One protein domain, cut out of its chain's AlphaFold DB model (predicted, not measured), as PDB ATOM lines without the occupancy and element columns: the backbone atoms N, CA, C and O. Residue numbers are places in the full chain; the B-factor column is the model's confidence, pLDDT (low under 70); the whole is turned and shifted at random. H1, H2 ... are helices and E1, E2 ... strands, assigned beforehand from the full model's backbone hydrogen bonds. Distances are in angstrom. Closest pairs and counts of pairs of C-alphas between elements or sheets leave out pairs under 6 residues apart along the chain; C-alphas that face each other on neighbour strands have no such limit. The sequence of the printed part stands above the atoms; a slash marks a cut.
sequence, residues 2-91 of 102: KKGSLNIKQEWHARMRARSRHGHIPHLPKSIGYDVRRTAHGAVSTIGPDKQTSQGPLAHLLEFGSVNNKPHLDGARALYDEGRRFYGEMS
ATOM      1  N   LYS A   2     226.299 240.587 175.784       61.28
ATOM      2  CA  LYS A   2     225.418 240.369 176.965       61.28
ATOM      3  C   LYS A   2     223.909 240.545 176.704       61.28
ATOM      4  O   LYS A   2     223.105 239.974 177.429       61.28
ATOM      5  N   LYS A   3     223.530 241.342 175.699       81.06
ATOM      6  CA  LYS A   3     222.127 241.676 175.419       81.06
ATOM      7  C   LYS A   3     221.318 240.465 174.940       81.06
ATOM      8  O   LYS A   3     220.233 240.258 175.457       81.06
ATOM      9  N   GLY A   4     221.875 239.625 174.062       88.94
ATOM     10  CA  GLY A   4     221.139 238.468 173.540       88.94
ATOM     11  C   GLY A   4     220.850 237.416 174.609       88.94
ATOM     12  O   GLY A   4     219.713 236.996 174.793       88.94
ATOM     13  N   SER A   5     221.847 237.082 175.433       90.81
ATOM     14  CA  SER A   5     221.635 236.183 176.573       90.81
ATOM     15  C   SER A   5     220.627 236.753 177.587       90.81
ATOM     16  O   SER A   5     219.810 236.018 178.134       90.81
ATOM     17  N   LEU A   6     220.630 238.070 177.816       91.94
ATOM     18  CA  LEU A   6     219.647 238.706 178.693       91.94
ATOM     19  C   LEU A   6     218.225 238.665 178.109       91.94
ATOM     20  O   LEU A   6     217.281 238.428 178.862       91.94
ATOM     21  N   ASN A   7     218.071 238.842 176.794       94.31
ATOM     22  CA  ASN A   7     216.783 238.730 176.107       94.31
ATOM     23  C   ASN A   7     216.182 237.333 176.297       94.31
ATOM     24  O   ASN A   7     215.020 237.221 176.680       94.31
ATOM     25  N   ILE A   8     216.991 236.278 176.130       95.56
ATOM     26  CA  ILE A   8     216.557 234.887 176.345       95.56
ATOM     27  C   ILE A   8     216.037 234.704 177.774       95.56
ATOM     28  O   ILE A   8     214.938 234.189 177.974       95.56
ATOM     29  N   LYS A   9     216.790 235.177 178.779       95.06
ATOM     30  CA  LYS A   9     216.374 235.107 180.190       95.06
ATOM     31  C   LYS A   9     215.038 235.820 180.420       95.06
ATOM     32  O   LYS A   9     214.154 235.277 181.081       95.06
ATOM     33  N   GLN A  10     214.901 237.046 179.915       95.19
ATOM     34  CA  GLN A  10     213.705 237.865 180.121       95.19
ATOM     35  C   GLN A  10     212.475 237.261 179.446       95.19
ATOM     36  O   GLN A  10     211.406 237.210 180.052       95.19
ATOM     37  N   GLU A  11     212.630 236.758 178.224       95.94
ATOM     38  CA  GLU A  11     211.553 236.125 177.471       95.94
ATOM     39  C   GLU A  11     211.110 234.809 178.133       95.94
ATOM     40  O   GLU A  11     209.912 234.589 178.331       95.94
ATOM     41  N   TRP A  12     212.053 233.973 178.583       95.62
ATOM     42  CA  TRP A  12     211.733 232.766 179.352       95.62
ATOM     43  C   TRP A  12     210.986 233.109 180.649       95.62
ATOM     44  O   TRP A  12     209.917 232.558 180.932       95.62
ATOM     45  N   HIS A  13     211.485 234.092 181.403       94.69
ATOM     46  CA  HIS A  13     210.830 234.577 182.616       94.69
ATOM     47  C   HIS A  13     209.398 235.072 182.338       94.69
ATOM     48  O   HIS A  13     208.473 234.757 183.091       94.69
ATOM     49  N   ALA A  14     209.180 235.821 181.253       94.00
ATOM     50  CA  ALA A  14     207.860 236.317 180.867       94.00
ATOM     51  C   ALA A  14     206.880 235.175 180.546       94.00
ATOM     52  O   ALA A  14     205.744 235.187 181.029       94.00
ATOM     53  N   ARG A  15     207.330 234.152 179.809       92.94
ATOM     54  CA  ARG A  15     206.534 232.956 179.483       92.94
ATOM     55  C   ARG A  15     206.135 232.181 180.733       92.94
ATOM     56  O   ARG A  15     204.961 231.842 180.904       92.94
ATOM     57  N   MET A  16     207.074 231.965 181.653       90.38
ATOM     58  CA  MET A  16     206.764 231.329 182.935       90.38
ATOM     59  C   MET A  16     205.809 232.173 183.777       90.38
ATOM     60  O   MET A  16     204.884 231.628 184.383       90.38
ATOM     61  N   ARG A  17     205.966 233.502 183.787       91.12
ATOM     62  CA  ARG A  17     205.061 234.408 184.509       91.12
ATOM     63  C   ARG A  17     203.634 234.340 183.969       91.12
ATOM     64  O   ARG A  17     202.707 234.289 184.771       91.12
ATOM     65  N   ALA A  18     203.450 234.300 182.651       88.94
ATOM     66  CA  ALA A  18     202.129 234.179 182.034       88.94
ATOM     67  C   ALA A  18     201.397 232.895 182.471       88.94
ATOM     68  O   ALA A  18     200.211 232.942 182.796       88.94
ATOM     69  N   ARG A  19     202.118 231.771 182.574       81.44
ATOM     70  CA  ARG A  19     201.588 230.505 183.107       81.44
ATOM     71  C   ARG A  19     201.299 230.557 184.602       81.44
ATOM     72  O   ARG A  19     200.255 230.096 185.053       81.44
ATOM     73  N   SER A  20     202.208 231.156 185.363       82.94
ATOM     74  CA  SER A  20     202.124 231.195 186.825       82.94
ATOM     75  C   SER A  20     200.958 232.040 187.339       82.94
ATOM     76  O   SER A  20     200.554 231.888 188.485       82.94
ATOM     77  N   ARG A  21     200.390 232.915 186.496       76.94
ATOM     78  CA  ARG A  21     199.225 233.748 186.835       76.94
ATOM     79  C   ARG A  21     197.949 232.960 187.129       76.94
ATOM     80  O   ARG A  21     197.084 233.500 187.803       76.94
ATOM     81  N   HIS A  22     197.834 231.729 186.636       68.38
ATOM     82  CA  HIS A  22     196.602 230.940 186.726       68.38
ATOM     83  C   HIS A  22     196.766 229.660 187.564       68.38
ATOM     84  O   HIS A  22     195.894 228.801 187.532       68.38
ATOM     85  N   GLY A  23     197.876 229.502 188.299       66.25
ATOM     86  CA  GLY A  23     198.158 228.276 189.051       66.25
ATOM     87  C   GLY A  23     198.928 228.502 190.352       66.25
ATOM     88  O   GLY A  23     199.473 229.576 190.596       66.25
ATOM     89  N   HIS A  24     199.021 227.454 191.175       78.06
ATOM     90  CA  HIS A  24     199.711 227.437 192.478       78.06
ATOM     91  C   HIS A  24     201.255 227.432 192.372       78.06
ATOM     92  O   HIS A  24     201.952 226.788 193.154       78.06
ATOM     93  N   ILE A  25     201.818 228.143 191.391       84.88
ATOM     94  CA  ILE A  25     203.256 228.146 191.064       84.88
ATOM     95  C   ILE A  25     203.854 229.569 191.001       84.88
ATOM     96  O   ILE A  25     204.489 229.937 190.014       84.88
ATOM     97  N   PRO A  26     203.672 230.414 192.035       86.12
ATOM     98  CA  PRO A  26     204.011 231.842 191.973       86.12
ATOM     99  C   PRO A  26     205.518 232.137 191.935       86.12
ATOM    100  O   PRO A  26     205.930 233.220 191.509       86.12
ATOM    101  N   HIS A  27     206.355 231.204 192.391       87.25
ATOM    102  CA  HIS A  27     207.806 231.384 192.459       87.25
ATOM    103  C   HIS A  27     208.530 230.848 191.225       87.25
ATOM    104  O   HIS A  27     209.719 231.118 191.062       87.25
ATOM    105  N   LEU A  28     207.816 230.168 190.327       88.25
ATOM    106  CA  LEU A  28     208.376 229.573 189.124       88.25
ATOM    107  C   LEU A  28     209.180 230.567 188.271       88.25
ATOM    108  O   LEU A  28     210.315 230.244 187.927       88.25
ATOM    109  N   PRO A  29     208.705 231.800 187.992       91.25
ATOM    110  CA  PRO A  29     209.472 232.732 187.166       91.25
ATOM    111  C   PRO A  29     210.796 233.134 187.824       91.25
ATOM    112  O   PRO A  29     211.800 233.314 187.140       91.25
ATOM    113  N   LYS A  30     210.828 233.214 189.163       91.44
ATOM    114  CA  LYS A  30     212.031 233.585 189.925       91.44
ATOM    115  C   LYS A  30     213.116 232.509 189.888       91.44
ATOM    116  O   LYS A  30     214.248 232.805 190.249       91.44
ATOM    117  N   SER A  31     212.785 231.294 189.454       93.62
ATOM    118  CA  SER A  31     213.759 230.213 189.320       93.62
ATOM    119  C   SER A  31     214.668 230.349 188.099       93.62
ATOM    120  O   SER A  31     215.655 229.634 188.015       93.62
ATOM    121  N   ILE A  32     214.383 231.249 187.148       94.75
ATOM    122  CA  ILE A  32     215.216 231.395 185.948       94.75
ATOM    123  C   ILE A  32     216.512 232.147 186.284       94.75
ATOM    124  O   ILE A  32     216.562 233.382 186.361       94.75
ATOM    125  N   GLY A  33     217.573 231.365 186.468       93.19
ATOM    126  CA  GLY A  33     218.933 231.804 186.725       93.19
ATOM    127  C   GLY A  33     219.638 232.334 185.479       93.19
ATOM    128  O   GLY A  33     219.203 232.150 184.338       93.19
ATOM    129  N   TYR A  34     220.735 233.048 185.720       92.19
ATOM    130  CA  TYR A  34     221.575 233.631 184.681       92.19
ATOM    131  C   TYR A  34     222.984 233.860 185.213       92.19
ATOM    132  O   TYR A  34     223.158 234.646 186.145       92.19
ATOM    133  N   ASP A  35     223.963 233.224 184.584       91.50
ATOM    134  CA  ASP A  35     225.385 233.434 184.852       91.50
ATOM    135  C   ASP A  35     226.115 233.763 183.545       91.50
ATOM    136  O   ASP A  35     225.742 233.274 182.479       91.50
ATOM    137  N   VAL A  36     227.144 234.608 183.619       91.38
ATOM    138  CA  VAL A  36     227.971 235.012 182.480       91.38
ATOM    139  C   VAL A  36     229.436 234.904 182.841       91.38
ATOM    140  O   VAL A  36     229.940 235.630 183.699       91.38
ATOM    141  N   ARG A  37     230.161 234.115 182.058       91.75
ATOM    142  CA  ARG A  37     231.614 234.019 182.113       91.75
ATOM    143  C   ARG A  37     232.217 234.684 180.883       91.75
ATOM    144  O   ARG A  37     231.849 234.384 179.749       91.75
ATOM    145  N   ARG A  38     233.146 235.612 181.104       90.06
ATOM    146  CA  ARG A  38     233.960 236.181 180.021       90.06
ATOM    147  C   ARG A  38     235.054 235.183 179.645       90.06
ATOM    148  O   ARG A  38     235.585 234.491 180.505       90.06
ATOM    149  N   THR A  39     235.377 235.130 178.364       89.19
ATOM    150  CA  THR A  39     236.427 234.293 177.774       89.19
ATOM    151  C   THR A  39     237.301 235.169 176.877       89.19
ATOM    152  O   THR A  39     236.914 236.296 176.560       89.19
ATOM    153  N   ALA A  40     238.449 234.657 176.427       90.25
ATOM    154  CA  ALA A  40     239.324 235.378 175.497       90.25
ATOM    155  C   ALA A  40     238.624 235.764 174.176       90.25
ATOM    156  O   ALA A  40     238.993 236.750 173.548       90.25
ATOM    157  N   HIS A  41     237.583 235.022 173.781       86.06
ATOM    158  CA  HIS A  41     236.895 235.187 172.497       86.06
ATOM    159  C   HIS A  41     235.471 235.744 172.626       86.06
ATOM    160  O   HIS A  41     234.740 235.806 171.642       86.06
ATOM    161  N   GLY A  42     235.046 236.152 173.827       84.12
ATOM    162  CA  GLY A  42     233.701 236.688 174.033       84.12
ATOM    163  C   GLY A  42     233.114 236.355 175.396       84.12
ATOM    164  O   GLY A  42     233.811 236.336 176.409       84.12
ATOM    165  N   ALA A  43     231.808 236.106 175.443       86.75
ATOM    166  CA  ALA A  43     231.097 235.761 176.669       86.75
ATOM    167  C   ALA A  43     230.263 234.496 176.469       86.75
ATOM    168  O   ALA A  43     229.560 234.373 175.471       86.75
ATOM    169  N   VAL A  44     230.321 233.599 177.448       90.44
ATOM    170  CA  VAL A  44     229.460 232.421 177.545       90.44
ATOM    171  C   VAL A  44     228.471 232.674 178.670       90.44
ATOM    172  O   VAL A  44     228.871 233.065 179.769       90.44
ATOM    173  N   SER A  45     227.188 232.464 178.395       92.25
ATOM    174  CA  SER A  45     226.124 232.649 179.378       92.25
ATOM    175  C   SER A  45     225.390 231.333 179.604       92.25
ATOM    176  O   SER A  45     225.030 230.663 178.639       92.25
ATOM    177  N   THR A  46     225.123 231.005 180.864       93.75
ATOM    178  CA  THR A  46     224.274 229.872 181.254       93.75
ATOM    179  C   THR A  46     222.933 230.412 181.719       93.75
ATOM    180  O   THR A  46     222.881 231.316 182.555       93.75
ATOM    181  N   ILE A  47     221.844 229.883 181.163       94.62
ATOM    182  CA  ILE A  47     220.477 230.348 181.421       94.62
ATOM    183  C   ILE A  47     219.598 229.126 181.649       94.62
ATOM    184  O   ILE A  47     219.606 228.207 180.833       94.62
ATOM    185  N   GLY A  48     218.831 229.115 182.735       94.38
ATOM    186  CA  GLY A  48     217.895 228.028 183.001       94.38
ATOM    187  C   GLY A  48     217.366 228.000 184.426       94.38
ATOM    188  O   GLY A  48     217.709 228.875 185.219       94.38
ATOM    189  N   PRO A  49     216.522 227.009 184.757       94.62
ATOM    190  CA  PRO A  49     216.002 226.835 186.101       94.62
ATOM    191  C   PRO A  49     217.127 226.540 187.094       94.62
ATOM    192  O   PRO A  49     217.836 225.540 186.973       94.62
ATOM    193  N   ASP A  50     217.260 227.393 188.100       93.56
ATOM    194  CA  ASP A  50     218.131 227.188 189.244       93.56
ATOM    195  C   ASP A  50     217.427 226.295 190.267       93.56
ATOM    196  O   ASP A  50     216.509 226.727 190.973       93.56
ATOM    197  N   LYS A  51     217.883 225.040 190.349       90.31
ATOM    198  CA  LYS A  51     217.348 224.001 191.241       90.31
ATOM    199  C   LYS A  51     217.489 224.331 192.731       90.31
ATOM    200  O   LYS A  51     216.820 223.680 193.525       90.31
ATOM    201  N   GLN A  52     218.306 225.315 193.106       91.94
ATOM    202  CA  GLN A  52     218.455 225.749 194.499       91.94
ATOM    203  C   GLN A  52     217.339 226.707 194.946       91.94
ATOM    204  O   GLN A  52     217.189 226.990 196.132       91.94
ATOM    205  N   THR A  53     216.523 227.206 194.014       89.94
ATOM    206  CA  THR A  53     215.377 228.064 194.339       89.94
ATOM    207  C   THR A  53     214.146 227.247 194.745       89.94
ATOM    208  O   THR A  53     213.968 226.109 194.313       89.94
ATOM    209  N   SER A  54     213.235 227.856 195.517       88.50
ATOM    210  CA  SER A  54     212.030 227.206 196.075       88.50
ATOM    211  C   SER A  54     211.191 226.404 195.062       88.50
ATOM    212  O   SER A  54     210.628 225.374 195.420       88.50
ATOM    213  N   GLN A  55     211.115 226.839 193.798       90.81
ATOM    214  CA  GLN A  55     210.411 226.119 192.723       90.81
ATOM    215  C   GLN A  55     211.322 225.781 191.532       90.81
ATOM    216  O   GLN A  55     210.841 225.475 190.443       90.81
ATOM    217  N   GLY A  56     212.639 225.792 191.736       90.88
ATOM    218  CA  GLY A  56     213.637 225.438 190.730       90.88
ATOM    219  C   GLY A  56     213.515 224.019 190.182       90.88
ATOM    220  O   GLY A  56     213.475 223.841 188.962       90.88
ATOM    221  N   PRO A  57     213.397 222.992 191.045       93.75
ATOM    222  CA  PRO A  57     213.189 221.621 190.590       93.75
ATOM    223  C   PRO A  57     211.892 221.461 189.786       93.75
ATOM    224  O   PRO A  57     211.877 220.775 188.766       93.75
ATOM    225  N   LEU A  58     210.821 222.154 190.188       92.00
ATOM    226  CA  LEU A  58     209.557 222.156 189.452       92.00
ATOM    227  C   LEU A  58     209.698 222.827 188.079       92.00
ATOM    228  O   LEU A  58     209.227 222.287 187.085       92.00
ATOM    229  N   ALA A  59     210.383 223.969 187.998       91.94
ATOM    230  CA  ALA A  59     210.657 224.646 186.731       91.94
ATOM    231  C   ALA A  59     211.456 223.772 185.757       91.94
ATOM    232  O   ALA A  59     211.194 223.807 184.557       91.94
ATOM    233  N   HIS A  60     212.368 222.939 186.264       93.56
ATOM    234  CA  HIS A  60     213.077 221.948 185.456       93.56
ATOM    235  C   HIS A  60     212.125 220.888 184.874       93.56
ATOM    236  O   HIS A  60     212.171 220.622 183.676       93.56
ATOM    237  N   LEU A  61     211.230 220.326 185.696       93.12
ATOM    238  CA  LEU A  61     210.231 219.348 185.240       93.12
ATOM    239  C   LEU A  61     209.252 219.939 184.221       93.12
ATOM    240  O   LEU A  61     208.837 219.251 183.298       93.12
ATOM    241  N   LEU A  62     208.878 221.209 184.371       91.50
ATOM    242  CA  LEU A  62     207.993 221.872 183.416       91.50
ATOM    243  C   LEU A  62     208.707 222.182 182.097       91.50
ATOM    244  O   LEU A  62     208.110 222.019 181.038       91.50
ATOM    245  N   GLU A  63     209.974 222.598 182.134       93.75
ATOM    246  CA  GLU A  63     210.734 222.876 180.911       93.75
ATOM    247  C   GLU A  63     210.974 221.604 180.093       93.75
ATOM    248  O   GLU A  63     210.668 221.582 178.901       93.75
ATOM    249  N   PHE A  64     211.498 220.557 180.737       94.19
ATOM    250  CA  PHE A  64     211.986 219.346 180.071       94.19
ATOM    251  C   PHE A  64     210.989 218.184 180.084       94.19
ATOM    252  O   PHE A  64     211.198 217.185 179.400       94.19
ATOM    253  N   GLY A  65     209.870 218.342 180.786       93.88
ATOM    254  CA  GLY A  65     208.858 217.309 180.926       93.88
ATOM    255  C   GLY A  65     209.251 216.234 181.938       93.88
ATOM    256  O   GLY A  65     210.267 216.298 182.634       93.88
ATOM    257  N   SER A  66     208.398 215.225 182.023       93.56
ATOM    258  CA  SER A  66     208.611 214.006 182.791       93.56
ATOM    259  C   SER A  66     207.969 212.829 182.059       93.56
ATOM    260  O   SER A  66     207.363 213.004 181.004       93.56
ATOM    261  N   VAL A  67     208.047 211.626 182.635       93.88
ATOM    262  CA  VAL A  67     207.397 210.423 182.082       93.88
ATOM    263  C   VAL A  67     205.903 210.650 181.804       93.88
ATOM    264  O   VAL A  67     205.383 210.150 180.813       93.88
ATOM    265  N   ASN A  68     205.228 211.445 182.641       94.31
ATOM    266  CA  ASN A  68     203.776 211.640 182.574       94.31
ATOM    267  C   ASN A  68     203.355 212.983 181.959       94.31
ATOM    268  O   ASN A  68     202.182 213.163 181.651       94.31
ATOM    269  N   ASN A  69     204.277 213.936 181.797       92.25
ATOM    270  CA  ASN A  69     203.954 215.300 181.379       92.25
ATOM    271  C   ASN A  69     204.877 215.766 180.256       92.25
ATOM    272  O   ASN A  69     206.099 215.677 180.359       92.25
ATOM    273  N   LYS A  70     204.291 216.322 179.193       95.25
ATOM    274  CA  LYS A  70     205.055 216.863 178.063       95.25
ATOM    275  C   LYS A  70     205.859 218.108 178.477       95.25
ATOM    276  O   LYS A  70     205.372 218.890 179.296       95.25
ATOM    277  N   PRO A  71     207.043 218.334 177.879       95.12
ATOM    278  CA  PRO A  71     207.821 219.545 178.111       95.12
ATOM    279  C   PRO A  71     207.086 220.797 177.623       95.12
ATOM    280  O   PRO A  71     206.457 220.792 176.562       95.12
ATOM    281  N   HIS A  72     207.211 221.896 178.364       92.56
ATOM    282  CA  HIS A  72     206.687 223.202 177.956       92.56
ATOM    283  C   HIS A  72     207.592 223.905 176.938       92.56
ATOM    284  O   HIS A  72     207.081 224.604 176.058       92.56
ATOM    285  N   LEU A  73     208.911 223.679 177.021       95.50
ATOM    286  CA  LEU A  73     209.911 224.231 176.100       95.50
ATOM    287  C   LEU A  73     209.946 225.771 176.083       95.50
ATOM    288  O   LEU A  73     210.084 226.387 175.025       95.50
ATOM    289  N   ASP A  74     209.780 226.420 177.231       95.06
ATOM    290  CA  ASP A  74     209.730 227.880 177.306       95.06
ATOM    291  C   ASP A  74     211.088 228.521 177.069       95.06
ATOM    292  O   ASP A  74     211.181 229.518 176.346       95.06
ATOM    293  N   GLY A  75     212.131 227.930 177.646       95.06
ATOM    294  CA  GLY A  75     213.511 228.334 177.430       95.06
ATOM    295  C   GLY A  75     213.961 228.037 176.012       95.06
ATOM    296  O   GLY A  75     214.537 228.905 175.357       95.06
ATOM    297  N   ALA A  76     213.622 226.854 175.497       95.69
ATOM    298  CA  ALA A  76     213.924 226.488 174.114       95.69
ATOM    299  C   ALA A  76     213.276 227.450 173.101       95.69
ATOM    300  O   ALA A  76     213.932 227.894 172.158       95.69
ATOM    301  N   ARG A  77     212.013 227.839 173.311       96.50
ATOM    302  CA  ARG A  77     211.348 228.831 172.451       96.50
ATOM    303  C   ARG A  77     211.977 230.220 172.582       96.50
ATOM    304  O   ARG A  77     212.172 230.878 171.569       96.50
ATOM    305  N   ALA A  78     212.336 230.650 173.795       96.25
ATOM    306  CA  ALA A  78     213.025 231.926 174.003       96.25
ATOM    307  C   ALA A  78     214.388 231.975 173.288       96.25
ATOM    308  O   ALA A  78     214.732 232.987 172.679       96.25
ATOM    309  N   LEU A  79     215.140 230.871 173.321       95.50
ATOM    310  CA  LEU A  79     216.388 230.724 172.576       95.50
ATOM    311  C   LEU A  79     216.154 230.801 171.063       95.50
ATOM    312  O   LEU A  79     216.873 231.519 170.372       95.50
ATOM    313  N   TYR A  80     215.148 230.088 170.556       96.56
ATOM    314  CA  TYR A  80     214.802 230.098 169.136       96.56
ATOM    315  C   TYR A  80     214.418 231.501 168.644       96.56
ATOM    316  O   TYR A  80     214.907 231.956 167.609       96.56
ATOM    317  N   ASP A  81     213.587 232.214 169.406       96.44
ATOM    318  CA  ASP A  81     213.134 233.558 169.051       96.44
ATOM    319  C   ASP A  81     214.280 234.577 169.077       96.44
ATOM    320  O   ASP A  81     214.387 235.402 168.165       96.44
ATOM    321  N   GLU A  82     215.187 234.497 170.058       95.50
ATOM    322  CA  GLU A  82     216.397 235.326 170.053       95.50
ATOM    323  C   GLU A  82     217.325 234.963 168.890       95.50
ATOM    324  O   GLU A  82     217.844 235.863 168.235       95.50
ATOM    325  N   GLY A  83     217.494 233.674 168.581       93.69
ATOM    326  CA  GLY A  83     218.270 233.224 167.425       93.69
ATOM    327  C   GLY A  83     217.765 233.856 166.129       93.69
ATOM    328  O   GLY A  83     218.544 234.435 165.375       93.69
ATOM    329  N   ARG A  84     216.444 233.856 165.904       95.06
ATOM    330  CA  ARG A  84     215.828 234.523 164.744       95.06
ATOM    331  C   ARG A  84     216.134 236.019 164.688       95.06
ATOM    332  O   ARG A  84     216.450 236.526 163.615       95.06
ATOM    333  N   ARG A  85     216.044 236.724 165.822       92.00
ATOM    334  CA  ARG A  85     216.382 238.158 165.899       92.00
ATOM    335  C   ARG A  85     217.858 238.381 165.586       92.00
ATOM    336  O   ARG A  85     218.180 239.232 164.767       92.00
ATOM    337  N   PHE A  86     218.735 237.585 166.187       90.50
ATOM    338  CA  PHE A  86     220.177 237.675 166.003       90.50
ATOM    339  C   PHE A  86     220.583 237.494 164.538       90.50
ATOM    340  O   PHE A  86     221.242 238.369 163.980       90.50
ATOM    341  N   TYR A  87     220.130 236.418 163.887       89.31
ATOM    342  CA  TYR A  87     220.425 236.184 162.471       89.31
ATOM    343  C   TYR A  87     219.807 237.254 161.561       89.31
ATOM    344  O   TYR A  87     220.430 237.656 160.580       89.31
ATOM    345  N   GLY A  88     218.621 237.766 161.901       89.56
ATOM    346  CA  GLY A  88     218.006 238.878 161.177       89.56
ATOM    347  C   GLY A  88     218.840 240.161 161.234       89.56
ATOM    348  O   GLY A  88     219.030 240.816 160.211       89.56
ATOM    349  N   GLU A  89     219.374 240.513 162.405       87.81
ATOM    350  CA  GLU A  89     220.249 241.681 162.559       87.81
ATOM    351  C   GLU A  89     221.616 241.480 161.891       87.81
ATOM    352  O   GLU A  89     222.129 242.416 161.282       87.81
ATOM    353  N   MET A  90     222.180 240.267 161.927       86.88
ATOM    354  CA  MET A  90     223.399 239.946 161.173       86.88
ATOM    355  C   MET A  90     223.197 240.124 159.670       86.88
ATOM    356  O   MET A  90     223.989 240.804 159.028       86.88
ATOM    357  N   SER A  91     222.104 239.583 159.127       89.25
ATOM    358  CA  SER A  91     221.786 239.716 157.706       89.25
ATOM    359  C   SER A  91     221.654 241.187 157.298       89.25
ATOM    360  O   SER A  91     222.257 241.617 156.318       89.25
TER     361      SER A  91
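What this domain is: This is residues 2 to 91 of the 102 residues of an uncharacterized protein of Pseudonocardia sp. N23 (UniProt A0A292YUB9). A long two-stranded hairpin, E1 and E2, and two long helices, H1 and H4, make an elongated body, with H1 between the hairpin and H4. Short H2 and H3 pack on each other near the end of the hairpin away from its turn. The printed part has 90 residues, with four named helices and two named strands in the order H1, H2, E1, E2, H3, H4; the sheet is E1 - E2, antiparallel, and the class is mixed, helices and strands. It is compact, with a radius of gyration of the C-alphas of 14.0 A, and spans 41 by 26 by 25 A.

Where its parts are: H1, residues 2 to 20, begins at C-alpha 2 (225.418, 240.369, 176.965) and is 26.9 A long. H2 is residues 28 to 31. E1, residues 32 to 39, is 22.9 A long, and E2, residues 42 to 49, 23.6 A. H3 is residues 56 to 64. H4, residues 74 to 91, is 25.9 A long and ends at C-alpha 91 (221.786, 239.716, 157.706).

How they stand to each other: H1 touches H4, closest at the C-alphas of Trp 12 and Gly 75, 5.1 A apart; they run opposite ways at 36 degrees, only just a steep tilt. The closest C-alphas of H1 and E2 are those of Ser 5 and Ser 45, 6.4 A apart. With residues 13 to 20 alone, H1 touches H2, closest at the C-alphas of His 13 and Pro 29, 5.1 A. The hairpin E1 and E2 has N 35 and O 46 at 3.0 A, within hydrogen-bond range. H2 touches H3, closest at the C-alphas of Ser 31 and Gly 56, 5.0 A. H1 and H3 are apart. In H1, H3 and H4 every O i to N i+4 pair is within hydrogen-bond range; H2 is too short for one.

The domain as a whole: The two C-alphas farthest apart, His 22 and Ala 40, are 44.4 A apart. The printed part has no cut, and no link is long. Residues 2, 22 and 23 have pLDDT under 70.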